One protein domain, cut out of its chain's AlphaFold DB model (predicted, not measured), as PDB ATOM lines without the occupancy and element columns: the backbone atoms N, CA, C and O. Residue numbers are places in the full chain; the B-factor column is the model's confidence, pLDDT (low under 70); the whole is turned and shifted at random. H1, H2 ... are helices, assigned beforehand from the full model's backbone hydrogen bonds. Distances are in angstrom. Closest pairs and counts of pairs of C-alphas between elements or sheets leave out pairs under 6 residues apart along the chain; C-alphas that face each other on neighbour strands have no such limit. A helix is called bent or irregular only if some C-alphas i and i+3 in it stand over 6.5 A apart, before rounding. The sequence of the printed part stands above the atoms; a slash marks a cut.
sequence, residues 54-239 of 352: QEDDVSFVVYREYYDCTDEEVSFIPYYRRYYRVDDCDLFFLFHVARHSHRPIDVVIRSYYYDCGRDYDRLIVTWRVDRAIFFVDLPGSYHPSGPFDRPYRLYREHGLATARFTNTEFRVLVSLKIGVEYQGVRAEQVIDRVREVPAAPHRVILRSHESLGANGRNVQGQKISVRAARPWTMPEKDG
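AT A GLANCE: This is residues 54 to 239 of the 352 residues of an uncharacterized protein of Planctomycetes bacterium (UniProt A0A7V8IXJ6). Helix H9 runs through the middle as a core, and H4, H7, H8, H10 and H11 wrap round it, H4 and H8 crossing it and H10 folding back along it in a hairpin. H5 and H6 pack on H4, H1 and H2 form a side of the body, and a long stretch without named elements, residues 208 to 235, leads to the small last helix H12, farthest from the middle. The printed part has 186 residues, with twelve named helices in the order H1 to H12 and no named strand: its class is all helix. It is compact, with a radius of gyration of the C-alphas of 16.0 A and spans of 52 by 39 by 30 A.

HOW THE PARTS SIT: Begin with H1, residues 54 to 66, which touches H2, residues 71 to 75, closest at the C-alphas of Tyr 63 and Val 74, 7.0 A apart. H3, residues 77 to 84, meets H2 only through their link and is near H4, residues 88 to 101. H4 touches H5, residues 105 to 115, about perpendicular at 74 degrees; the closest C-alphas, of Ala 98 and Ile 105, are 5.5 A apart. H6, residues 120 to 127, only just touches H5, with 3 pairs of C-alphas within 8 A, closest at Tyr 112 and Leu 123, 5.9 A. Now find the hub, H9, residues 167 to 182, which touches six helices. Among them is H4, which H9 touches with residues 170 to 175 alone, about perpendicular at 75 degrees; the closest C-alphas, of Cys 89 and Arg 171, are 5.8 A apart. H7, residues 131 to 134, comes closest at the C-alphas of Phe 134 and Leu 173, 5.8 A. H8, residues 146 to 156, is about perpendicular at 77 degrees, closest at the C-alphas of Pro 147 and Glu 169, 5.6 A. H10, residues 187 to 196, forms a helical hairpin with H9, opposite ways at a steep tilt of 45 degrees, closest at the C-alphas of Val 180 and Ala 187, 5.7 A. H11, residues 203 to 207, touches H9 at Gly 179 and Ile 205, whose C-alphas are 6.2 A apart. H12, residues 236 to 239, touches no helix. Every O i to N i+4 pair is within hydrogen-bond range in H1 to H6 and H9 to H11, 5 of 7 in H8, and H7 and H12 are too short for one.

IN THESE COORDINATES: Find C-alpha 54 at (231.766, 169.385, 212.639), where H1 begins its 17.7 A. H4 covers 19.5 A and H9 21.7 A, from C-alpha 167 at (222.265, 188.982, 199.562). H8, 16.3 A long, is only just irregular: C-alphas 147 and 150 are 7.0 A apart. H12 ends at C-alpha 239, (229.011, 162.276, 219.341).

THE WHOLE: The C-alphas farthest apart, of Glu 157 and Lys 237, are 52.8 A apart. The printed part has no cut; the links H7 to H8 and H11 to H12 are long. No printed residue is under 70 in pLDDT.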
ATOM      1  N   GLN A  54     231.619 168.338 211.642       87.25
ATOM      2  CA  GLN A  54     231.766 169.385 212.639       87.25
ATOM      3  C   GLN A  54     231.035 170.677 212.244       87.25
ATOM      4  O   GLN A  54     230.443 171.315 213.116       87.25
ATOM      5  N   GLU A  55     231.020 171.053 210.959       89.19
ATOM      6  CA  GLU A  55     230.289 172.236 210.477       89.19
ATOM      7  C   GLU A  55     228.781 172.075 210.734       89.19
ATOM      8  O   GLU A  55     228.142 172.967 211.300       89.19
ATOM      9  N   ASP A  56     228.235 170.895 210.428       90.88
ATOM     10  CA  ASP A  56     226.820 170.578 210.656       90.88
ATOM     11  C   ASP A  56     226.428 170.613 212.140       90.88
ATOM     12  O   ASP A  56     225.347 171.099 212.491       90.88
ATOM     13  N   ASP A  57     227.303 170.139 213.027       93.81
ATOM     14  CA  ASP A  57     227.050 170.157 214.467       93.81
ATOM     15  C   ASP A  57     227.002 171.580 215.029       93.81
ATOM     16  O   ASP A  57     226.172 171.879 215.893       93.81
ATOM     17  N   VAL A  58     227.873 172.471 214.551       94.56
ATOM     18  CA  VAL A  58     227.869 173.869 214.991       94.56
ATOM     19  C   VAL A  58     226.617 174.579 214.495       94.56
ATOM     20  O   VAL A  58     225.941 175.230 215.296       94.56
ATOM     21  N   SER A  59     226.271 174.422 213.215       95.31
ATOM     22  CA  SER A  59     225.043 174.990 212.658       95.31
ATOM     23  C   SER A  59     223.819 174.496 213.433       95.31
ATOM     24  O   SER A  59     222.994 175.308 213.850       95.31
ATOM     25  N   PHE A  60     223.749 173.196 213.753       95.31
ATOM     26  CA  PHE A  60     222.704 172.623 214.610       95.31
ATOM     27  C   PHE A  60     222.571 173.355 215.952       95.31
ATOM     28  O   PHE A  60     221.461 173.705 216.361       95.31
ATOM     29  N   VAL A  61     223.688 173.605 216.640       96.44
ATOM     30  CA  VAL A  61     223.685 174.300 217.933       96.44
ATOM     31  C   VAL A  61     223.237 175.756 217.782       96.44
ATOM     32  O   VAL A  61     222.460 176.229 218.608       96.44
ATOM     33  N   VAL A  62     223.636 176.452 216.713       96.81
ATOM     34  CA  VAL A  62     223.145 177.811 216.418       96.81
ATOM     35  C   VAL A  62     221.630 177.810 216.186       96.81
ATOM     36  O   VAL A  62     220.928 178.621 216.784       96.81
ATOM     37  N   TYR A  63     221.094 176.886 215.380       97.06
ATOM     38  CA  TYR A  63     219.646 176.787 215.157       97.06
ATOM     39  C   TYR A  63     218.887 176.557 216.469       97.06
ATOM     40  O   TYR A  63     217.906 177.239 216.753       97.06
ATOM     41  N   ARG A  64     219.365 175.629 217.301       96.62
ATOM     42  CA  ARG A  64     218.724 175.286 218.574       96.62
ATOM     43  C   ARG A  64     218.785 176.400 219.608       96.62
ATOM     44  O   ARG A  64     217.762 176.724 220.191       96.62
ATOM     45  N   GLU A  65     219.969 176.938 219.876       96.88
ATOM     46  CA  GLU A  65     220.165 177.850 221.008       96.88
ATOM     47  C   GLU A  65     219.871 179.303 220.618       96.88
ATOM     48  O   GLU A  65     219.194 180.019 221.353       96.88
ATOM     49  N   TYR A  66     220.354 179.754 219.455       97.19
ATOM     50  CA  TYR A  66     220.227 181.155 219.054       97.19
ATOM     51  C   TYR A  66     218.881 181.462 218.398       97.19
ATOM     52  O   TYR A  66     218.278 182.491 218.693       97.19
ATOM     53  N   TYR A  67     218.383 180.573 217.537       97.56
ATOM     54  CA  TYR A  67     217.087 180.753 216.869       97.56
ATOM     55  C   TYR A  67     215.921 180.064 217.587       97.56
ATOM     56  O   TYR A  67     214.798 180.124 217.085       97.56
ATOM     57  N   ASP A  68     216.171 179.434 218.740       96.75
ATOM     58  CA  ASP A  68     215.178 178.690 219.528       96.75
ATOM     59  C   ASP A  68     214.389 177.683 218.672       96.75
ATOM     60  O   ASP A  68     213.165 177.576 218.738       96.75
ATOM     61  N   CYS A  69     215.081 177.002 217.751       96.81
ATOM     62  CA  CYS A  69     214.431 176.048 216.863       96.81
ATOM     63  C   CYS A  69     214.018 174.783 217.611       96.81
ATOM     64  O   CYS A  69     214.800 174.176 218.346       96.81
ATOM     65  N   THR A  70     212.801 174.318 217.353       96.12
ATOM     66  CA  THR A  70     212.317 173.032 217.867       96.12
ATOM     67  C   THR A  70     213.059 171.856 217.221       96.12
ATOM     68  O   THR A  70     213.689 171.993 216.172       96.12
ATOM     69  N   ASP A  71     212.995 170.668 217.836       93.25
ATOM     70  CA  ASP A  71     213.583 169.452 217.242       93.25
ATOM     71  C   ASP A  71     212.961 169.145 215.873       93.25
ATOM     72  O   ASP A  71     213.636 168.640 214.977       93.25
ATOM     73  N   GLU A  72     211.680 169.484 215.712       93.81
ATOM     74  CA  GLU A  72     210.948 169.324 214.463       93.81
ATOM     75  C   GLU A  72     211.474 170.276 213.382       93.81
ATOM     76  O   GLU A  72     211.859 169.810 212.312       93.81
ATOM     77  N   GLU A  73     211.604 171.574 213.673       96.00
ATOM     78  CA  GLU A  73     212.163 172.550 212.722       96.00
ATOM     79  C   GLU A  73     213.579 172.162 212.275       96.00
ATOM     80  O   GLU A  73     213.890 172.197 211.084       96.00
ATOM     81  N   VAL A  74     214.434 171.740 213.212       95.62
ATOM     82  CA  VAL A  74     215.816 171.355 212.893       95.62
ATOM     83  C   VAL A  74     215.874 170.063 212.073       95.62
ATOM     84  O   VAL A  74     216.737 169.928 211.205       95.62
ATOM     85  N   SER A  75     214.932 169.135 212.273       94.81
ATOM     86  CA  SER A  75     214.854 167.907 211.470       94.81
ATOM     87  C   SER A  75     214.557 168.165 209.987       94.81
ATOM     88  O   SER A  75     214.917 167.337 209.150       94.81
ATOM     89  N   PHE A  76     213.973 169.324 209.645       95.62
ATOM     90  CA  PHE A  76     213.682 169.698 208.261       95.62
ATOM     91  C   PHE A  76     214.846 170.363 207.513       95.62
ATOM     92  O   PHE A  76     214.822 170.451 206.284       95.62
ATOM     93  N   ILE A  77     215.898 170.785 208.217       95.94
ATOM     94  CA  ILE A  77     217.030 171.518 207.632       95.94
ATOM     95  C   ILE A  77     217.725 170.770 206.481       95.94
ATOM     96  O   ILE A  77     217.923 171.386 205.428       95.94
ATOM     97  N   PRO A  78     218.045 169.462 206.590       95.19
ATOM     98  CA  PRO A  78     218.637 168.719 205.478       95.19
ATOM     99  C   PRO A  78     217.774 168.756 204.209       95.19
ATOM    100  O   PRO A  78     218.296 168.842 203.097       95.19
ATOM    101  N   TYR A  79     216.448 168.757 204.367       94.88
ATOM    102  CA  TYR A  79     215.504 168.821 203.256       94.88
ATOM    103  C   TYR A  79     215.428 170.215 202.652       94.88
ATOM    104  O   TYR A  79     215.403 170.339 201.430       94.88
ATOM    105  N   TYR A  80     215.482 171.276 203.458       96.00
ATOM    106  CA  TYR A  80     215.604 172.624 202.907       96.00
ATOM    107  C   TYR A  80     216.877 172.767 202.068       96.00
ATOM    108  O   TYR A  80     216.793 173.185 200.912       96.00
ATOM    109  N   ARG A  81     218.030 172.319 202.580       94.88
ATOM    110  CA  ARG A  81     219.292 172.331 201.824       94.88
ATOM    111  C   ARG A  81     219.171 171.556 200.508       94.88
ATOM    112  O   ARG A  81     219.491 172.093 199.449       94.88
ATOM    113  N   ARG A  82     218.620 170.336 200.547       93.31
ATOM    114  CA  ARG A  82     218.443 169.478 199.364       93.31
ATOM    115  C   ARG A  82     217.456 170.059 198.347       93.31
ATOM    116  O   ARG A  82     217.792 170.208 197.174       93.31
ATOM    117  N   TYR A  83     216.241 170.395 198.777       92.56
ATOM    118  CA  TYR A  83     215.147 170.736 197.866       92.56
ATOM    119  C   TYR A  83     215.096 172.219 197.484       92.56
ATOM    120  O   TYR A  83     214.625 172.569 196.401       92.56
ATOM    121  N   TYR A  84     215.598 173.117 198.323       93.88
ATOM    122  CA  TYR A  84     215.627 174.553 198.025       93.88
ATOM    123  C   TYR A  84     217.014 175.053 197.618       93.88
ATOM    124  O   TYR A  84     217.135 176.196 197.177       93.88
ATOM    125  N   ARG A  85     218.045 174.193 197.676       94.19
ATOM    126  CA  ARG A  85     219.444 174.543 197.372       94.19
ATOM    127  C   ARG A  85     219.908 175.765 198.168       94.19
ATOM    128  O   ARG A  85     220.539 176.665 197.608       94.19
ATOM    129  N   VAL A  86     219.512 175.813 199.435       95.19
ATOM    130  CA  VAL A  86     219.908 176.852 200.391       95.19
ATOM    131  C   VAL A  86     221.110 176.376 201.196       95.19
ATOM    132  O   VAL A  86     221.181 175.202 201.559       95.19
ATOM    133  N   ASP A  87     222.054 177.278 201.438       95.31
ATOM    134  CA  ASP A  87     223.202 177.037 202.316       95.31
ATOM    135  C   ASP A  87     222.906 177.495 203.762       95.31
ATOM    136  O   ASP A  87     221.816 177.978 204.071       95.31
ATOM    137  N   ASP A  88     223.861 177.331 204.682       95.50
ATOM    138  CA  ASP A  88     223.669 177.767 206.072       95.50
ATOM    139  C   ASP A  88     223.600 179.291 206.227       95.50
ATOM    140  O   ASP A  88     222.905 179.782 207.116       95.50
ATOM    141  N   CYS A  89     224.243 180.063 205.342       95.81
ATOM    142  CA  CYS A  89     224.085 181.518 205.344       95.81
ATOM    143  C   CYS A  89     222.641 181.910 205.000       95.81
ATOM    144  O   CYS A  89     222.072 182.784 205.657       95.81
ATOM    145  N   ASP A  90     222.055 181.263 203.985       97.38
ATOM    146  CA  ASP A  90     220.649 181.425 203.623       97.38
ATOM    147  C   ASP A  90     219.754 181.057 204.805       97.38
ATOM    148  O   ASP A  90     218.896 181.841 205.195       97.38
ATOM    149  N   LEU A  91     219.960 179.887 205.410       97.81
ATOM    150  CA  LEU A  91     219.117 179.421 206.509       97.81
ATOM    151  C   LEU A  91     219.198 180.335 207.732       97.81
ATOM    152  O   LEU A  91     218.152 180.671 208.282       97.81
ATOM    153  N   PHE A  92     220.384 180.801 208.130       97.81
ATOM    154  CA  PHE A  92     220.501 181.778 209.215       97.81
ATOM    155  C   PHE A  92     219.718 183.056 208.914       97.81
ATOM    156  O   PHE A  92     218.964 183.520 209.768       97.81
ATOM    157  N   PHE A  93     219.822 183.591 207.696       98.31
ATOM    158  CA  PHE A  93     219.033 184.752 207.290       98.31
ATOM    159  C   PHE A  93     217.520 184.476 207.339       98.31
ATOM    160  O   PHE A  93     216.757 185.275 207.883       98.31
ATOM    161  N   LEU A  94     217.075 183.328 206.821       98.44
ATOM    162  CA  LEU A  94     215.658 182.963 206.767       98.44
ATOM    163  C   LEU A  94     215.072 182.721 208.162       98.44
ATOM    164  O   LEU A  94     213.962 183.176 208.434       98.44
ATOM    165  N   PHE A  95     215.820 182.090 209.073       98.44
ATOM    166  CA  PHE A  95     215.423 181.976 210.478       98.44
ATOM    167  C   PHE A  95     215.368 183.340 211.162       98.44
ATOM    168  O   PHE A  95     214.422 183.606 211.902       98.44
ATOM    169  N   HIS A  96     216.317 184.233 210.874       98.25
ATOM    170  CA  HIS A  96     216.288 185.597 211.392       98.25
ATOM    171  C   HIS A  96     214.990 186.317 210.988       98.25
ATOM    172  O   HIS A  96     214.242 186.795 211.842       98.25
ATOM    173  N   VAL A  97     214.650 186.292 209.697       98.50
ATOM    174  CA  VAL A  97     213.390 186.847 209.174       98.50
ATOM    175  C   VAL A  97     212.171 186.166 209.803       98.50
ATOM    176  O   VAL A  97     211.237 186.854 210.216       98.50
ATOM    177  N   ALA A  98     212.164 184.836 209.925       98.38
ATOM    178  CA  ALA A  98     211.056 184.078 210.507       98.38
ATOM    179  C   ALA A  98     210.771 184.477 211.962       98.38
ATOM    180  O   ALA A  98     209.619 184.727 212.322       98.38
ATOM    181  N   ARG A  99     211.814 184.614 212.789       97.69
ATOM    182  CA  ARG A  99     211.661 184.965 214.209       97.69
ATOM    183  C   ARG A  99     211.224 186.408 214.429       97.69
ATOM    184  O   ARG A  99     210.435 186.643 215.339       97.69
ATOM    185  N   HIS A 100     211.663 187.345 213.590       97.69
ATOM    186  CA  HIS A 100     211.259 188.752 213.696       97.69
ATOM    187  C   HIS A 100     209.914 189.067 213.026       97.69
ATOM    188  O   HIS A 100     209.246 190.018 213.415       97.69
ATOM    189  N   SER A 101     209.485 188.262 212.051       97.94
ATOM    190  CA  SER A 101     208.151 188.377 211.438       97.94
ATOM    191  C   SER A 101     207.085 187.508 212.119       97.94
ATOM    192  O   SER A 101     205.915 187.561 211.731       97.94
ATOM    193  N   HIS A 102     207.476 186.704 213.116       97.25
ATOM    194  CA  HIS A 102     206.630 185.709 213.786       97.25
ATOM    195  C   HIS A 102     205.938 184.758 212.802       97.25
ATOM    196  O   HIS A 102     204.757 184.427 212.940       97.25
ATOM    197  N   ARG A 103     206.673 184.331 211.771       97.88
ATOM    198  CA  ARG A 103     206.186 183.386 210.766       97.88
ATOM    199  C   ARG A 103     206.876 182.036 210.913       97.88
ATOM    200  O   ARG A 103     208.069 181.998 211.211       97.88
ATOM    201  N   PRO A 104     206.156 180.929 210.673       97.56
ATOM    202  CA  PRO A 104     206.781 179.623 210.538       97.56
ATOM    203  C   PRO A 104     207.855 179.631 209.440       97.56
ATOM    204  O   PRO A 104     207.679 180.260 208.389       97.56
ATOM    205  N   ILE A 105     208.973 178.941 209.681       97.75
ATOM    206  CA  ILE A 105     210.123 178.935 208.767       97.75
ATOM    207  C   ILE A 105     209.769 178.390 207.374       97.75
ATOM    208  O   ILE A 105     210.271 178.891 206.369       97.75
ATOM    209  N   ASP A 106     208.849 177.429 207.280       96.56
ATOM    210  CA  ASP A 106     208.391 176.855 206.012       96.56
ATOM    211  C   ASP A 106     207.696 177.895 205.118       96.56
ATOM    212  O   ASP A 106     207.843 177.871 203.892       96.56
ATOM    213  N   VAL A 107     206.955 178.832 205.716       97.06
ATOM    214  CA  VAL A 107     206.289 179.922 204.995       97.06
ATOM    215  C   VAL A 107     207.340 180.892 204.465       97.06
ATOM    216  O   VAL A 107     207.298 181.267 203.294       97.06
ATOM    217  N   VAL A 108     208.332 181.238 205.291       98.25
ATOM    218  CA  VAL A 108     209.416 182.152 204.906       98.25
ATOM    219  C   VAL A 108     210.275 181.564 203.785       98.25
ATOM    220  O   VAL A 108     210.552 182.262 202.813       98.25
ATOM    221  N   ILE A 109     210.640 180.279 203.862       97.56
ATOM    222  CA  ILE A 109     211.411 179.588 202.814       97.56
ATOM    223  C   ILE A 109     210.625 179.527 201.499       97.56
ATOM    224  O   ILE A 109     211.190 179.784 200.431       97.56
ATOM    225  N   ARG A 110     209.318 179.232 201.553       95.44
ATOM    226  CA  ARG A 110     208.464 179.235 200.357       95.44
ATOM    227  C   ARG A 110     208.397 180.618 199.722       95.44
ATOM    228  O   ARG A 110     208.630 180.715 198.521       95.44
ATOM    229  N   SER A 111     208.167 181.674 200.501       97.56
ATOM    230  CA  SER A 111     208.135 183.034 199.954       97.56
ATOM    231  C   SER A 111     209.492 183.501 199.445       97.56
ATOM    232  O   SER A 111     209.559 184.149 198.406       97.56
ATOM    233  N   TYR A 112     210.586 183.125 200.106       97.81
ATOM    234  CA  TYR A 112     211.937 183.387 199.612       97.81
ATOM    235  C   TYR A 112     212.157 182.781 198.222       97.81
ATOM    236  O   TYR A 112     212.668 183.449 197.322       97.81
ATOM    237  N   TYR A 113     211.737 181.531 198.034       95.75
ATOM    238  CA  TYR A 113     211.965 180.815 196.788       95.75
ATOM    239  C   TYR A 113     210.989 181.222 195.674       95.75
ATOM    240  O   TYR A 113     211.427 181.581 194.583       95.75
ATOM    241  N   TYR A 114     209.682 181.173 195.940       94.62
ATOM    242  CA  TYR A 114     208.641 181.351 194.924       94.62
ATOM    243  C   TYR A 114     208.263 182.815 194.702       94.62
ATOM    244  O   TYR A 114     208.184 183.258 193.558       94.62
ATOM    245  N   ASP A 115     208.070 183.577 195.779       96.44
ATOM    246  CA  ASP A 115     207.538 184.941 195.679       96.44
ATOM    247  C   ASP A 115     208.656 185.969 195.464       96.44
ATOM    248  O   ASP A 115     208.489 186.956 194.743       96.44
ATOM    249  N   CYS A 116     209.814 185.737 196.085       97.12
ATOM    250  CA  CYS A 116     210.914 186.695 196.129       97.12
ATOM    251  C   CYS A 116     212.028 186.396 195.122       97.12
ATOM    252  O   CYS A 116     212.897 187.241 194.933       97.12
ATOM    253  N   GLY A 117     212.018 185.234 194.460       96.50
ATOM    254  CA  GLY A 117     213.042 184.875 193.474       96.50
ATOM    255  C   GLY A 117     214.448 184.795 194.070       96.50
ATOM    256  O   GLY A 117     215.416 185.168 193.416       96.50
ATOM    257  N   ARG A 118     214.556 184.330 195.321       97.06
ATOM    258  CA  ARG A 118     215.802 184.238 196.097       97.06
ATOM    259  C   ARG A 118     216.482 185.579 196.418       97.06
ATOM    260  O   ARG A 118     217.679 185.609 196.709       97.06
ATOM    261  N   ASP A 119     215.723 186.670 196.429       97.81
ATOM    262  CA  ASP A 119     216.183 188.005 196.822       97.81
ATOM    263  C   ASP A 119     215.811 188.310 198.286       97.81
ATOM    264  O   ASP A 119     214.637 188.271 198.672       97.81
ATOM    265  N   TYR A 120     216.816 188.580 199.120       98.44
ATOM    266  CA  TYR A 120     216.622 188.851 200.546       98.44
ATOM    267  C   TYR A 120     215.951 190.196 200.825       98.44
ATOM    268  O   TYR A 120     215.111 190.286 201.720       98.44
ATOM    269  N   ASP A 121     216.297 191.236 200.065       98.12
ATOM    270  CA  ASP A 121     215.733 192.579 200.228       98.12
ATOM    271  C   ASP A 121     214.226 192.555 199.950       98.12
ATOM    272  O   ASP A 121     213.422 193.072 200.728       98.12
ATOM    273  N   ARG A 122     213.821 191.847 198.891       98.19
ATOM    274  CA  ARG A 122     212.419 191.609 198.552       98.19
ATOM    275  C   ARG A 122     211.698 190.806 199.630       98.19
ATOM    276  O   ARG A 122     210.547 191.121 199.931       98.19
ATOM    277  N   LEU A 123     212.353 189.813 200.234       98.50
ATOM    278  CA  LEU A 123     211.771 189.035 201.331       98.50
ATOM    279  C   LEU A 123     211.517 189.903 202.570       98.50
ATOM    280  O   LEU A 123     210.436 189.838 203.154       98.50
ATOM    281  N   ILE A 124     212.475 190.755 202.934       98.19
ATOM    282  CA  ILE A 124     212.356 191.701 204.051       98.19
ATOM    283  C   ILE A 124     211.206 192.678 203.821       98.19
ATOM    284  O   ILE A 124     210.385 192.872 204.716       98.19
ATOM    285  N   VAL A 125     211.102 193.244 202.614       97.62
ATOM    286  CA  VAL A 125     209.985 194.125 202.241       97.62
ATOM    287  C   VAL A 125     208.649 193.379 202.313       97.62
ATOM    288  O   VAL A 125     207.690 193.900 202.879       97.62
ATOM    289  N   THR A 126     208.595 192.147 201.798       97.81
ATOM    290  CA  THR A 126     207.385 191.302 201.796       97.81
ATOM    291  C   THR A 126     206.878 191.039 203.214       97.81
ATOM    292  O   THR A 126     205.686 191.184 203.480       97.81
ATOM    293  N   TRP A 127     207.778 190.719 204.147       98.06
ATOM    294  CA  TRP A 127     207.426 190.421 205.539       98.06
ATOM    295  C   TRP A 127     207.489 191.628 206.479       98.06
ATOM    296  O   TRP A 127     207.266 191.464 207.676       98.06
ATOM    297  N   ARG A 128     207.747 192.831 205.947       97.69
ATOM    298  CA  ARG A 128     207.864 194.090 206.706       97.69
ATOM    299  C   ARG A 128     208.827 193.983 207.890       97.69
ATOM    300  O   ARG A 128     208.558 194.500 208.971       97.69
ATOM    301  N   VAL A 129     209.936 193.289 207.680       97.75
ATOM    302  CA  VAL A 129     210.988 193.165 208.685       97.75
ATOM    303  C   VAL A 129     211.810 194.454 208.686       97.75
ATOM    304  O   VAL A 129     212.208 194.939 207.628       97.75
ATOM    305  N   ASP A 130     212.045 195.039 209.859       97.50
ATOM    306  CA  ASP A 130     212.888 196.232 209.964       97.50
ATOM    307  C   ASP A 130     214.342 195.868 209.627       97.50
ATOM    308  O   ASP A 130     214.885 194.904 210.159       97.50
ATOM    309  N   ARG A 131     214.995 196.635 208.747       97.88
ATOM    310  CA  ARG A 131     216.405 196.415 208.388       97.88
ATOM    311  C   ARG A 131     217.349 196.676 209.560       97.88
ATOM    312  O   ARG A 131     218.433 196.097 209.583       97.88
ATOM    313  N   ALA A 132     216.955 197.507 210.525       97.81
ATOM    314  CA  ALA A 132     217.779 197.839 211.683       97.81
ATOM    315  C   ALA A 132     218.121 196.607 212.538       97.81
ATOM    316  O   ALA A 132     219.186 196.573 213.150       97.81
ATOM    317  N   ILE A 133     217.284 195.562 212.526       97.62
ATOM    318  CA  ILE A 133     217.515 194.352 213.331       97.62
ATOM    319  C   ILE A 133     218.792 193.605 212.931       97.62
ATOM    320  O   ILE A 133     219.339 192.872 213.744       97.62
ATOM    321  N   PHE A 134     219.275 193.771 211.694       98.00
ATOM    322  CA  PHE A 134     220.459 193.066 211.192       98.00
ATOM    323  C   PHE A 134     221.774 193.717 211.632       98.00
ATOM    324  O   PHE A 134     222.843 193.153 211.404       98.00
ATOM    325  N   PHE A 135     221.712 194.902 212.240       97.88
ATOM    326  CA  PHE A 135     222.884 195.644 212.681       97.88
ATOM    327  C   PHE A 135     223.214 195.330 214.141       97.88
ATOM    328  O   PHE A 135     222.351 194.944 214.932       97.88
ATOM    329  N   VAL A 136     224.495 195.485 214.470       97.00
ATOM    330  CA  VAL A 136     225.007 195.487 215.841       97.00
ATOM    331  C   VAL A 136     225.696 196.820 216.090       97.00
ATOM    332  O   VAL A 136     226.256 197.417 215.167       97.00
ATOM    333  N   ASP A 137     225.679 197.285 217.333       96.81
ATOM    334  CA  ASP A 137     226.353 198.529 217.685       96.81
ATOM    335  C   ASP A 137     227.871 198.368 217.537       96.81
ATOM    336  O   ASP A 137     228.501 197.512 218.162       96.81
ATOM    337  N   LEU A 138     228.464 199.208 216.687       97.00
ATOM    338  CA  LEU A 138     229.912 199.313 216.527       97.00
ATOM    339  C   LEU A 138     230.422 200.530 217.306       97.00
ATOM    340  O   LEU A 138     229.743 201.561 217.313       97.00
ATOM    341  N   PRO A 139     231.631 200.479 217.896       95.75
ATOM    342  CA  PRO A 139     232.247 201.665 218.479       95.75
ATOM    343  C   PRO A 139     232.297 202.808 217.459       95.75
ATOM    344  O   PRO A 139     232.650 202.586 216.301       95.75
ATOM    345  N   GLY A 140     231.979 204.037 217.879       94.62
ATOM    346  CA  GLY A 140     231.867 205.183 216.963       94.62
ATOM    347  C   GLY A 140     233.148 205.497 216.180       94.62
ATOM    348  O   GLY A 140     233.084 206.009 215.066       94.62
ATOM    349  N   SER A 141     234.316 205.138 216.721       95.69
ATOM    350  CA  SER A 141     235.609 205.274 216.041       95.69
ATOM    351  C   SER A 141     235.874 204.190 214.990       95.69
ATOM    352  O   SER A 141     236.709 204.382 214.103       95.69
ATOM    353  N   TYR A 142     235.190 203.048 215.067       97.12
ATOM    354  CA  TYR A 142     235.434 201.919 214.182       97.12
ATOM    355  C   TYR A 142     234.667 202.091 212.871       97.12
ATOM    356  O   TYR A 142     233.462 202.336 212.865       97.12
ATOM    357  N   HIS A 143     235.360 201.948 211.748       96.56
ATOM    358  CA  HIS A 143     234.778 202.074 210.416       96.56
ATOM    359  C   HIS A 143     234.875 200.714 209.724       96.56
ATOM    360  O   HIS A 143     235.975 200.309 209.339       96.56
ATOM    361  N   PRO A 144     233.760 199.970 209.623       96.38
ATOM    362  CA  PRO A 144     233.796 198.645 209.033       96.38
ATOM    363  C   PRO A 144     234.127 198.751 207.541       96.38
ATOM    364  O   PRO A 144     233.712 199.688 206.867       96.38
ATOM    365  N   SER A 145     234.886 197.788 207.022       94.81
ATOM    366  CA  SER A 145     235.339 197.775 205.626       94.81
ATOM    367  C   SER A 145     234.768 196.583 204.850       94.81
ATOM    368  O   SER A 145     234.170 195.665 205.420       94.81
ATOM    369  N   GLY A 146     234.938 196.593 203.525       94.94
ATOM    370  CA  GLY A 146     234.480 195.515 202.647       94.94
ATOM    371  C   GLY A 146     232.947 195.427 202.584       94.94
ATOM    372  O   GLY A 146     232.296 196.461 202.438       94.94
ATOM    373  N   PRO A 147     232.341 194.229 202.698       95.94
ATOM    374  CA  PRO A 147     230.894 194.052 202.534       95.94
ATOM    375  C   PRO A 147     230.056 194.694 203.657       95.94
ATOM    376  O   PRO A 147     228.835 194.723 203.563       95.94
ATOM    377  N   PHE A 148     230.695 195.218 204.707       97.44
ATOM    378  CA  PHE A 148     230.033 195.932 205.798       97.44
ATOM    379  C   PHE A 148     230.006 197.455 205.617       97.44
ATOM    380  O   PHE A 148     229.151 198.107 206.209       97.44
ATOM    381  N   ASP A 149     230.912 198.026 204.817       97.44
ATOM    382  CA  ASP A 149     231.105 199.481 204.709       97.44
ATOM    383  C   ASP A 149     229.818 200.195 204.274       97.44
ATOM    384  O   ASP A 149     229.277 201.040 204.991       97.44
ATOM    385  N   ARG A 150     229.264 199.790 203.126       97.69
ATOM    386  CA  ARG A 150     228.053 200.404 202.574       97.69
ATOM    387  C   ARG A 150     226.831 200.249 203.497       97.69
ATOM    388  O   ARG A 150     226.204 201.276 203.768       97.69
ATOM    389  N   PRO A 151     226.474 199.049 204.004       98.00
ATOM    390  CA  PRO A 151     225.339 198.914 204.917       98.00
ATOM    391  C   PRO A 151     225.475 199.763 206.183       98.00
ATOM    392  O   PRO A 151     224.513 200.423 206.570       98.00
ATOM    393  N   TYR A 152     226.656 199.795 206.812       98.00
ATOM    394  CA  TYR A 152     226.855 200.557 208.049       98.00
ATOM    395  C   TYR A 152     226.886 202.069 207.833       98.00
ATOM    396  O   TYR A 152     226.421 202.806 208.701       98.00
ATOM    397  N   ARG A 153     227.384 202.545 206.687       97.56
ATOM    398  CA  ARG A 153     227.269 203.959 206.313       97.56
ATOM    399  C   ARG A 153     225.802 204.379 206.237       97.56
ATOM    400  O   ARG A 153     225.400 205.316 206.917       97.56
ATOM    401  N   LEU A 154     224.988 203.607 205.513       97.50
ATOM    402  CA  LEU A 154     223.548 203.855 205.387       97.50
ATOM    403  C   LEU A 154     222.809 203.738 206.725       97.50
ATOM    404  O   LEU A 154     221.873 204.495 206.975       97.50
ATOM    405  N   TYR A 155     223.233 202.820 207.595       97.38
ATOM    406  CA  TYR A 155     222.688 202.692 208.946       97.38
ATOM    407  C   TYR A 155     222.937 203.946 209.793       97.38
ATOM    408  O   TYR A 155     222.000 204.469 210.394       97.38
ATOM    409  N   ARG A 156     224.170 204.474 209.786       96.31
ATOM    410  CA  ARG A 156     224.556 205.689 210.531       96.31
ATOM    411  C   ARG A 156     223.897 206.956 209.998       96.31
ATOM    412  O   ARG A 156     223.584 207.852 210.770       96.31
ATOM    413  N   GLU A 157     223.673 207.024 208.692       96.50
ATOM    414  CA  GLU A 157     222.990 208.144 208.033       96.50
ATOM    415  C   GLU A 157     221.456 208.069 208.168       96.50
ATOM    416  O   GLU A 157     220.747 208.894 207.597       96.50
ATOM    417  N   HIS A 158     220.923 207.080 208.899       93.69
ATOM    418  CA  HIS A 158     219.485 206.804 209.020       93.69
ATOM    419  C   HIS A 158     218.776 206.574 207.666       93.69
ATOM    420  O   HIS A 158     217.560 206.726 207.542       93.69
ATOM    421  N   GLY A 159     219.519 206.135 206.645       92.88
ATOM    422  CA  GLY A 159     219.046 205.911 205.276       92.88
ATOM    423  C   GLY A 159     218.435 204.528 205.016       92.88
ATOM    424  O   GLY A 159     218.310 204.121 203.862       92.88
ATOM    425  N   LEU A 160     218.073 203.762 206.054       96.19
ATOM    426  CA  LEU A 160     217.650 202.362 205.900       96.19
ATOM    427  C   LEU A 160     216.306 202.173 205.180       96.19
ATOM    428  O   LEU A 160     216.091 201.125 204.573       96.19
ATOM    429  N   ALA A 161     215.393 203.146 205.245       94.06
ATOM    430  CA  ALA A 161     214.025 202.981 204.742       94.06
ATOM    431  C   ALA A 161     213.965 202.727 203.224       94.06
ATOM    432  O   ALA A 161     213.128 201.959 202.752       94.06
ATOM    433  N   THR A 162     214.869 203.351 202.467       94.56
ATOM    434  CA  THR A 162     214.953 203.250 201.000       94.56
ATOM    435  C   THR A 162     216.160 202.440 200.529       94.56
ATOM    436  O   THR A 162     216.310 202.189 199.330       94.56
ATOM    437  N   ALA A 163     217.024 202.010 201.453       97.12
ATOM    438  CA  ALA A 163     218.207 201.233 201.133       97.12
ATOM    439  C   ALA A 163     217.838 199.832 200.632       97.12
ATOM    440  O   ALA A 163     217.002 199.138 201.211       97.12
ATOM    441  N   ARG A 164     218.532 199.396 199.576       97.62
ATOM    442  CA  ARG A 164     218.505 198.012 199.094       97.62
ATOM    443  C   ARG A 164     219.851 197.366 199.356       97.62
ATOM    444  O   ARG A 164     220.881 197.926 198.961       97.62
ATOM    445  N   PHE A 165     219.847 196.210 200.007       98.19
ATOM    446  CA  PHE A 165     221.064 195.442 200.257       98.19
ATOM    447  C   PHE A 165     221.102 194.188 199.390       98.19
ATOM    448  O   PHE A 165     220.084 193.581 199.071       98.19
ATOM    449  N   THR A 166     222.306 193.819 198.990       97.75
ATOM    450  CA  THR A 166     222.599 192.568 198.305       97.75
ATOM    451  C   THR A 166     222.475 191.396 199.273       97.75
ATOM    452  O   THR A 166     222.637 191.546 200.488       97.75
ATOM    453  N   ASN A 167     222.265 190.190 198.737       97.56
ATOM    454  CA  ASN A 167     222.265 188.982 199.562       97.56
ATOM    455  C   ASN A 167     223.584 188.842 200.341       97.56
ATOM    456  O   ASN A 167     223.565 188.504 201.519       97.56
ATOM    457  N   THR A 168     224.726 189.165 199.724       96.94
ATOM    458  CA  THR A 168     226.042 189.115 200.378       96.94
ATOM    459  C   THR A 168     226.127 190.044 201.589       96.94
ATOM    460  O   THR A 168     226.598 189.613 202.638       96.94
ATOM    461  N   GLU A 169     225.642 191.284 201.475       97.69
ATOM    462  CA  GLU A 169     225.615 192.249 202.588       97.69
ATOM    463  C   GLU A 169     224.795 191.705 203.771       97.69
ATOM    464  O   GLU A 169     225.258 191.697 204.909       97.69
ATOM    465  N   PHE A 170     223.615 191.144 203.518       98.00
ATOM    466  CA  PHE A 170     222.815 190.507 204.570       98.00
ATOM    467  C   PHE A 170     223.474 189.263 205.173       98.00
ATOM    468  O   PHE A 170     223.417 189.087 206.389       98.00
ATOM    469  N   ARG A 171     224.123 188.410 204.363       97.06
ATOM    470  CA  ARG A 171     224.845 187.229 204.872       97.06
ATOM    471  C   ARG A 171     225.916 187.644 205.879       97.06
ATOM    472  O   ARG A 171     226.004 187.048 206.949       97.06
ATOM    473  N   VAL A 172     226.702 188.678 205.565       97.25
ATOM    474  CA  VAL A 172     227.751 189.148 206.481       97.25
ATOM    475  C   VAL A 172     227.172 189.827 207.724       97.25
ATOM    476  O   VAL A 172     227.704 189.619 208.813       97.25
ATOM    477  N   LEU A 173     226.063 190.566 207.600       97.69
ATOM    478  CA  LEU A 173     225.369 191.188 208.735       97.69
ATOM    479  C   LEU A 173     224.811 190.140 209.708       97.69
ATOM    480  O   LEU A 173     225.036 190.240 210.912       97.69
ATOM    481  N   VAL A 174     224.160 189.089 209.201       97.44
ATOM    482  CA  VAL A 174     223.652 187.989 210.038       97.44
ATOM    483  C   VAL A 174     224.799 187.247 210.725       97.44
ATOM    484  O   VAL A 174     224.722 186.989 211.926       97.44
ATOM    485  N   SER A 175     225.889 186.954 210.007       96.69
ATOM    486  CA  SER A 175     227.084 186.348 210.608       96.69
ATOM    487  C   SER A 175     227.685 187.215 211.714       96.69
ATOM    488  O   SER A 175     228.048 186.694 212.769       96.69
ATOM    489  N   LEU A 176     227.763 188.531 211.494       96.81
ATOM    490  CA  LEU A 176     228.226 189.489 212.494       96.81
ATOM    491  C   LEU A 176     227.335 189.466 213.738       96.81
ATOM    492  O   LEU A 176     227.844 189.381 214.853       96.81
ATOM    493  N   LYS A 177     226.015 189.463 213.545       96.94
ATOM    494  CA  LYS A 177     225.047 189.429 214.639       96.94
ATOM    495  C   LYS A 177     225.159 188.155 215.471       96.94
ATOM    496  O   LYS A 177     225.258 188.245 216.688       96.94
ATOM    497  N   ILE A 178     225.254 186.983 214.838       96.81
ATOM    498  CA  ILE A 178     225.488 185.717 215.555       96.81
ATOM    499  C   ILE A 178     226.823 185.775 216.321       96.81
ATOM    500  O   ILE A 178     226.881 185.429 217.499       96.81
ATOM    501  N   GLY A 179     227.902 186.246 215.693       96.06
ATOM    502  CA  GLY A 179     229.206 186.344 216.356       96.06
ATOM    503  C   GLY A 179     229.193 187.251 217.593       96.06
ATOM    504  O   GLY A 179     229.757 186.908 218.629       96.06
ATOM    505  N   VAL A 180     228.504 188.386 217.520       95.31
ATOM    506  CA  VAL A 180     228.450 189.347 218.628       95.31
ATOM    507  C   VAL A 180     227.436 188.929 219.686       95.31
ATOM    508  O   VAL A 180     227.776 188.790 220.859       95.31
ATOM    509  N   GLU A 181     226.189 188.696 219.292       94.94
ATOM    510  CA  GLU A 181     225.086 188.511 220.235       94.94
ATOM    511  C   GLU A 181     225.050 187.115 220.840       94.94
ATOM    512  O   GLU A 181     224.681 186.980 222.004       94.94
ATOM    513  N   TYR A 182     225.452 186.087 220.092       95.62
ATOM    514  CA  TYR A 182     225.411 184.704 220.562       95.62
ATOM    515  C   TYR A 182     226.768 184.227 221.078       95.62
ATOM    516  O   TYR A 182     226.853 183.667 222.175       95.62
ATOM    517  N   GLN A 183     227.839 184.467 220.315       95.56
ATOM    518  CA  GLN A 183     229.187 184.034 220.705       95.56
ATOM    519  C   GLN A 183     229.881 185.006 221.671       95.56
ATOM    520  O   GLN A 183     230.870 184.634 222.296       95.56
ATOM    521  N   GLY A 184     229.383 186.240 221.816       94.50
ATOM    522  CA  GLY A 184     230.012 187.253 222.671       94.50
ATOM    523  C   GLY A 184     231.364 187.743 222.144       94.50
ATOM    524  O   GLY A 184     232.162 188.288 222.904       94.50
ATOM    525  N   VAL A 185     231.654 187.524 220.858       95.19
ATOM    526  CA  VAL A 185     232.888 187.990 220.224       95.19
ATOM    527  C   VAL A 185     232.747 189.479 219.930       95.19
ATOM    528  O   VAL A 185     231.690 189.955 219.522       95.19
ATOM    529  N   ARG A 186     233.827 190.236 220.111       95.44
ATOM    530  CA  ARG A 186     233.847 191.658 219.760       95.44
ATOM    531  C   ARG A 186     233.556 191.862 218.272       95.44
ATOM    532  O   ARG A 186     234.118 191.156 217.433       95.44
ATOM    533  N   ALA A 187     232.721 192.845 217.938       96.62
ATOM    534  CA  ALA A 187     232.261 193.068 216.568       96.62
ATOM    535  C   ALA A 187     233.417 193.273 215.576       96.62
ATOM    536  O   ALA A 187     233.393 192.723 214.477       96.62
ATOM    537  N   GLU A 188     234.470 193.979 215.990       96.06
ATOM    538  CA  GLU A 188     235.659 194.231 215.174       96.06
ATOM    539  C   GLU A 188     236.369 192.922 214.806       96.06
ATOM    540  O   GLU A 188     236.721 192.704 213.649       96.06
ATOM    541  N   GLN A 189     236.487 191.998 215.766       95.69
ATOM    542  CA  GLN A 189     237.110 190.691 215.545       95.69
ATOM    543  C   GLN A 189     236.284 189.826 214.591       95.69
ATOM    544  O   GLN A 189     236.848 189.095 213.778       95.69
ATOM    545  N   VAL A 190     234.950 189.882 214.675       96.19
ATOM    546  CA  VAL A 190     234.078 189.143 213.750       96.19
ATOM    547  C   VAL A 190     234.198 189.709 212.335       96.19
ATOM    548  O   VAL A 190     234.330 188.939 211.385       96.19
ATOM    549  N   ILE A 191     234.210 191.038 212.193       96.12
ATOM    550  CA  ILE A 191     234.377 191.717 210.900       96.12
ATOM    551  C   ILE A 191     235.712 191.336 210.258       96.12
ATOM    552  O   ILE A 191     235.730 190.952 209.087       96.12
ATOM    553  N   ASP A 192     236.809 191.366 211.015       94.94
ATOM    554  CA  ASP A 192     238.129 190.988 210.502       94.94
ATOM    555  C   ASP A 192     238.170 189.519 210.054       94.94
ATOM    556  O   ASP A 192     238.641 189.222 208.958       94.94
ATOM    557  N   ARG A 193     237.555 188.602 210.811       94.56
ATOM    558  CA  ARG A 193     237.451 187.186 210.416       94.56
ATOM    559  C   ARG A 193     236.594 186.969 209.167       94.56
ATOM    560  O   ARG A 193     236.918 186.117 208.344       94.56
ATOM    561  N   VAL A 194     235.499 187.715 209.003       94.25
ATOM    562  CA  VAL A 194     234.653 187.623 207.795       94.25
ATOM    563  C   VAL A 194     235.423 188.090 206.562       94.25
ATOM    564  O   VAL A 194     235.262 187.511 205.488       94.25
ATOM    565  N   ARG A 195     236.308 189.083 206.708       92.31
ATOM    566  CA  ARG A 195     237.170 189.553 205.614       92.31
ATOM    567  C   ARG A 195     238.173 188.498 205.151       92.31
ATOM    568  O   ARG A 195     238.505 188.485 203.971       92.31
ATOM    569  N   GLU A 196     238.614 187.604 206.034       92.31
ATOM    570  CA  GLU A 196     239.488 186.482 205.664       92.31
ATOM    571  C   GLU A 196     238.765 185.410 204.831       92.31
ATOM    572  O   GLU A 196     239.407 184.696 204.061       92.31
ATOM    573  N   VAL A 197     237.439 185.269 204.979       91.62
ATOM    574  CA  VAL A 197     236.644 184.207 204.330       91.62
ATOM    575  C   VAL A 197     235.347 184.773 203.721       91.62
ATOM    576  O   VAL A 197     234.242 184.390 204.119       91.62
ATOM    577  N   PRO A 198     235.435 185.666 202.716       84.12
ATOM    578  CA  PRO A 198     234.274 186.396 202.204       84.12
ATOM    579  C   PRO A 198     233.237 185.495 201.518       84.12
ATOM    580  O   PRO A 198     232.051 185.815 201.507       84.12
ATOM    581  N   ALA A 199     233.659 184.353 200.967       86.69
ATOM    582  CA  ALA A 199     232.773 183.429 200.258       86.69
ATOM    583  C   ALA A 199     231.819 182.656 201.189       86.69
ATOM    584  O   ALA A 199     230.760 182.209 200.753       86.69
ATOM    585  N   ALA A 200     232.183 182.488 202.463       89.25
ATOM    586  CA  ALA A 200     231.443 181.663 203.412       89.25
ATOM    587  C   ALA A 200     231.472 182.298 204.812       89.25
ATOM    588  O   ALA A 200     232.095 181.754 205.724       89.25
ATOM    589  N   PRO A 201     230.798 183.445 205.014       89.50
ATOM    590  CA  PRO A 201     230.874 184.199 206.265       89.50
ATOM    591  C   PRO A 201     230.350 183.416 207.478       89.50
ATOM    592  O   PRO A 201     230.746 183.695 208.606       89.50
ATOM    593  N   HIS A 202     229.510 182.393 207.284       89.56
ATOM    594  CA  HIS A 202     229.109 181.487 208.364       89.56
ATOM    595  C   HIS A 202     230.289 180.686 208.940       89.56
ATOM    596  O   HIS A 202     230.274 180.363 210.124       89.56
ATOM    597  N   ARG A 203     231.360 180.429 208.171       90.44
ATOM    598  CA  ARG A 203     232.553 179.713 208.665       90.44
ATOM    599  C   ARG A 203     233.279 180.443 209.788       90.44
ATOM    600  O   ARG A 203     233.970 179.815 210.586       90.44
ATOM    601  N   VAL A 204     233.087 181.757 209.903       88.50
ATOM    602  CA  VAL A 204     233.589 182.540 211.039       88.50
ATOM    603  C   VAL A 204     232.966 182.073 212.354       88.50
ATOM    604  O   VAL A 204     233.670 181.971 213.359       88.50
ATOM    605  N   ILE A 205     231.678 181.717 212.324       86.56
ATOM    606  CA  ILE A 205     230.956 181.162 213.474       86.56
ATOM    607  C   ILE A 205     231.545 179.789 213.834       86.56
ATOM    608  O   ILE A 205     231.817 179.528 215.007       86.56
ATOM    609  N   LEU A 206     231.838 178.957 212.827       81.88
ATOM    610  CA  LEU A 206     232.382 177.598 212.985       81.88
ATOM    611  C   LEU A 206     233.763 177.576 213.658       81.88
ATOM    612  O   LEU A 206     234.011 176.768 214.557       81.88
ATOM    613  N   ARG A 207     234.651 178.511 213.288       84.00
ATOM    614  CA  ARG A 207     235.999 178.626 213.878       84.00
ATOM    615  C   ARG A 207     235.984 178.921 215.381       84.00
ATOM    616  O   ARG A 207     236.976 178.665 216.048       84.00
ATOM    617  N   SER A 208     234.881 179.453 215.910       86.00
ATOM    618  CA  SER A 208     234.749 179.835 217.325       86.00
ATOM    619  C   SER A 208     233.707 178.989 218.055       86.00
ATOM    620  O   SER A 208     233.009 179.487 218.937       86.00
ATOM    621  N   HIS A 209     233.567 177.712 217.690       88.75
ATOM    622  CA  HIS A 209     232.527 176.846 218.249       88.75
ATOM    623  C   HIS A 209     232.604 176.682 219.783       88.75
ATOM    624  O   HIS A 209     231.580 176.493 220.439       88.75
ATOM    625  N   GLU A 210     233.785 176.841 220.382       89.69
ATOM    626  CA  GLU A 210     233.968 176.857 221.842       89.69
ATOM    627  C   GLU A 210     233.223 178.016 222.527       89.69
ATOM    628  O   GLU A 210     232.729 177.869 223.642       89.69
ATOM    629  N   SER A 211     233.076 179.149 221.834       91.19
ATOM    630  CA  SER A 211     232.408 180.357 222.344       91.19
ATOM    631  C   SER A 211     230.889 180.380 222.127       91.19
ATOM    632  O   SER A 211     230.223 181.336 222.519       91.19
ATOM    633  N   LEU A 212     230.301 179.348 221.508       90.75
ATOM    634  CA  LEU A 212     228.859 179.325 221.230       90.75
ATOM    635  C   LEU A 212     228.055 179.432 222.530       90.75
ATOM    636  O   LEU A 212     228.296 178.690 223.488       90.75
ATOM    637  N   GLY A 213     227.093 180.352 222.557       90.12
ATOM    638  CA  GLY A 213     226.230 180.597 223.708       90.12
ATOM    639  C   GLY A 213     226.913 181.298 224.884       90.12
ATOM    640  O   GLY A 213     226.294 181.402 225.944       90.12
ATOM    641  N   ALA A 214     228.148 181.795 224.733       93.19
ATOM    642  CA  ALA A 214     228.871 182.475 225.811       93.19
ATOM    643  C   ALA A 214     228.140 183.732 226.311       93.19
ATOM    644  O   ALA A 214     228.111 183.985 227.513       93.19
ATOM    645  N   ASN A 215     227.484 184.478 225.416       91.75
ATOM    646  CA  ASN A 215     226.706 185.657 225.801       91.75
ATOM    647  C   ASN A 215     225.313 185.303 226.364       91.75
ATOM    648  O   ASN A 215     224.610 186.153 226.906       91.75
ATOM    649  N   GLY A 216     224.890 184.040 226.243       89.88
ATOM    650  CA  GLY A 216     223.661 183.542 226.857       89.88
ATOM    651  C   GLY A 216     222.361 184.115 226.285       89.88
ATOM    652  O   GLY A 216     221.325 183.930 226.924       89.88
ATOM    653  N   ARG A 217     222.393 184.805 225.134       93.56
ATOM    654  CA  ARG A 217     221.227 185.447 224.506       93.56
ATOM    655  C   ARG A 217     220.863 184.815 223.159       93.56
ATOM    656  O   ARG A 217     221.744 184.423 222.397       93.56
ATOM    657  N   ASN A 218     219.564 184.710 222.892       94.75
ATOM    658  CA  ASN A 218     219.002 184.273 221.615       94.75
ATOM    659  C   ASN A 218     218.794 185.470 220.662       94.75
ATOM    660  O   ASN A 218     219.052 186.618 221.026       94.75
ATOM    661  N   VAL A 219     218.293 185.212 219.453       95.25
ATOM    662  CA  VAL A 219     218.052 186.223 218.405       95.25
ATOM    663  C   VAL A 219     217.061 187.319 218.817       95.25
ATOM    664  O   VAL A 219     217.090 188.423 218.285       95.25
ATOM    665  N   GLN A 220     216.194 187.038 219.791       93.88
ATOM    666  CA  GLN A 220     215.241 187.997 220.352       93.88
ATOM    667  C   GLN A 220     215.817 188.752 221.564       93.88
ATOM    668  O   GLN A 220     215.093 189.474 222.246       93.88
ATOM    669  N   GLY A 221     217.104 188.565 221.877       93.25
ATOM    670  CA  GLY A 221     217.769 189.145 223.044       93.25
ATOM    671  C   GLY A 221     217.388 188.495 224.380       93.25
ATOM    672  O   GLY A 221     217.810 188.974 225.433       93.25
ATOM    673  N   GLN A 222     216.613 187.409 224.363       95.06
ATOM    674  CA  GLN A 222     216.183 186.685 225.558       95.06
ATOM    675  C   GLN A 222     217.263 185.705 226.015       95.06
ATOM    676  O   GLN A 222     218.096 185.265 225.226       95.06
ATOM    677  N   LYS A 223     217.236 185.315 227.293       95.25
ATOM    678  CA  LYS A 223     218.151 184.295 227.816       95.25
ATOM    679  C   LYS A 223     217.890 182.949 227.131       95.25
ATOM    680  O   LYS A 223     216.748 182.505 227.085       95.25
ATOM    681  N   ILE A 224     218.949 182.286 226.669       94.00
ATOM    682  CA  ILE A 224     218.869 180.945 226.075       94.00
ATOM    683  C   ILE A 224     218.277 179.976 227.106       94.00
ATOM    684  O   ILE A 224     218.879 179.723 228.156       94.00
ATOM    685  N   SER A 225     217.091 179.451 226.805       88.81
ATOM    686  CA  SER A 225     216.343 178.498 227.632       88.81
ATOM    687  C   SER A 225     216.744 177.051 227.339       88.81
ATOM    688  O   SER A 225     216.819 176.226 228.250       88.81
ATOM    689  N   VAL A 226     217.049 176.752 226.077       89.25
ATOM    690  CA  VAL A 226     217.385 175.415 225.592       89.25
ATOM    691  C   VAL A 226     218.872 175.352 225.270       89.25
ATOM    692  O   VAL A 226     219.350 176.061 224.393       89.25
ATOM    693  N   ARG A 227     219.612 174.470 225.952       92.69
ATOM    694  CA  ARG A 227     221.005 174.150 225.605       92.69
ATOM    695  C   ARG A 227     221.053 172.867 224.793       92.69
ATOM    696  O   ARG A 227     220.547 171.832 225.226       92.69
ATOM    697  N   ALA A 228     221.645 172.939 223.611       92.69
ATOM    698  CA  ALA A 228     221.794 171.797 222.730       92.69
ATOM    699  C   ALA A 228     222.978 170.927 223.166       92.69
ATOM    700  O   ALA A 228     223.988 171.409 223.676       92.69
ATOM    701  N   ALA A 229     222.873 169.621 222.915       91.62
ATOM    702  CA  ALA A 229     224.016 168.721 223.015       91.62
ATOM    703  C   ALA A 229     225.120 169.174 222.047       91.62
ATOM    704  O   ALA A 229     224.842 169.355 220.858       91.62
ATOM    705  N   ARG A 230     226.348 169.321 222.561       93.69
ATOM    706  CA  ARG A 230     227.548 169.760 221.832       93.69
ATOM    707  C   ARG A 230     228.418 168.541 221.505       93.69
ATOM    708  O   ARG A 230     229.169 168.102 222.371       93.69
ATOM    709  N   PRO A 231     228.328 167.955 220.299       89.25
ATOM    710  CA  PRO A 231     228.979 166.672 220.022       89.25
ATOM    711  C   PRO A 231     230.507 166.738 220.113       89.25
ATOM    712  O   PRO A 231     231.138 165.744 220.445       89.25
ATOM    713  N   TRP A 232     231.100 167.914 219.894       92.00
ATOM    714  CA  TRP A 232     232.545 168.136 220.017       92.00
ATOM    715  C   TRP A 232     233.063 168.145 221.464       92.00
ATOM    716  O   TRP A 232     234.265 168.033 221.669       92.00
ATOM    717  N   THR A 233     232.195 168.272 222.474       92.81
ATOM    718  CA  THR A 233     232.594 168.130 223.887       92.81
ATOM    719  C   THR A 233     232.370 166.713 224.416       92.81
ATOM    720  O   THR A 233     232.594 166.459 225.596       92.81
ATOM    721  N   MET A 234     231.852 165.810 223.581       94.00
ATOM    722  CA  MET A 234     231.539 164.430 223.943       94.00
ATOM    723  C   MET A 234     232.649 163.489 223.459       94.00
ATOM    724  O   MET A 234     233.336 163.806 222.486       94.00
ATOM    725  N   PRO A 235     232.811 162.307 224.078       95.88
ATOM    726  CA  PRO A 235     233.588 161.232 223.474       95.88
ATOM    727  C   PRO A 235     233.092 160.948 222.051       95.88
ATOM    728  O   PRO A 235     231.887 160.958 221.795       95.88
ATOM    729  N   GLU A 236     234.005 160.653 221.124       93.62
ATOM    730  CA  GLU A 236     233.679 160.521 219.697       93.62
ATOM    731  C   GLU A 236     232.537 159.525 219.428       93.62
ATOM    732  O   GLU A 236     231.649 159.800 218.624       93.62
ATOM    733  N   LYS A 237     232.504 158.403 220.161       95.12
ATOM    734  CA  LYS A 237     231.439 157.391 220.062       95.12
ATOM    735  C   LYS A 237     230.057 157.956 220.399       95.12
ATOM    736  O   LYS A 237     229.088 157.672 219.697       95.12
ATOM    737  N   ASP A 238     229.970 158.778 221.440       95.06
ATOM    738  CA  ASP A 238     228.715 159.396 221.866       95.06
ATOM    739  C   ASP A 238     228.295 160.493 220.883       95.06
ATOM    740  O   ASP A 238     227.130 160.563 220.490       95.06
ATOM    741  N   GLY A 239     229.252 161.290 220.396       93.06
ATOM    742  CA  GLY A 239     229.011 162.276 219.341       93.06
ATOM    743  C   GLY A 239     228.480 161.635 218.053       93.06
ATOM    744  O   GLY A 239     227.487 162.097 217.488       93.06
TER     745      GLY A 239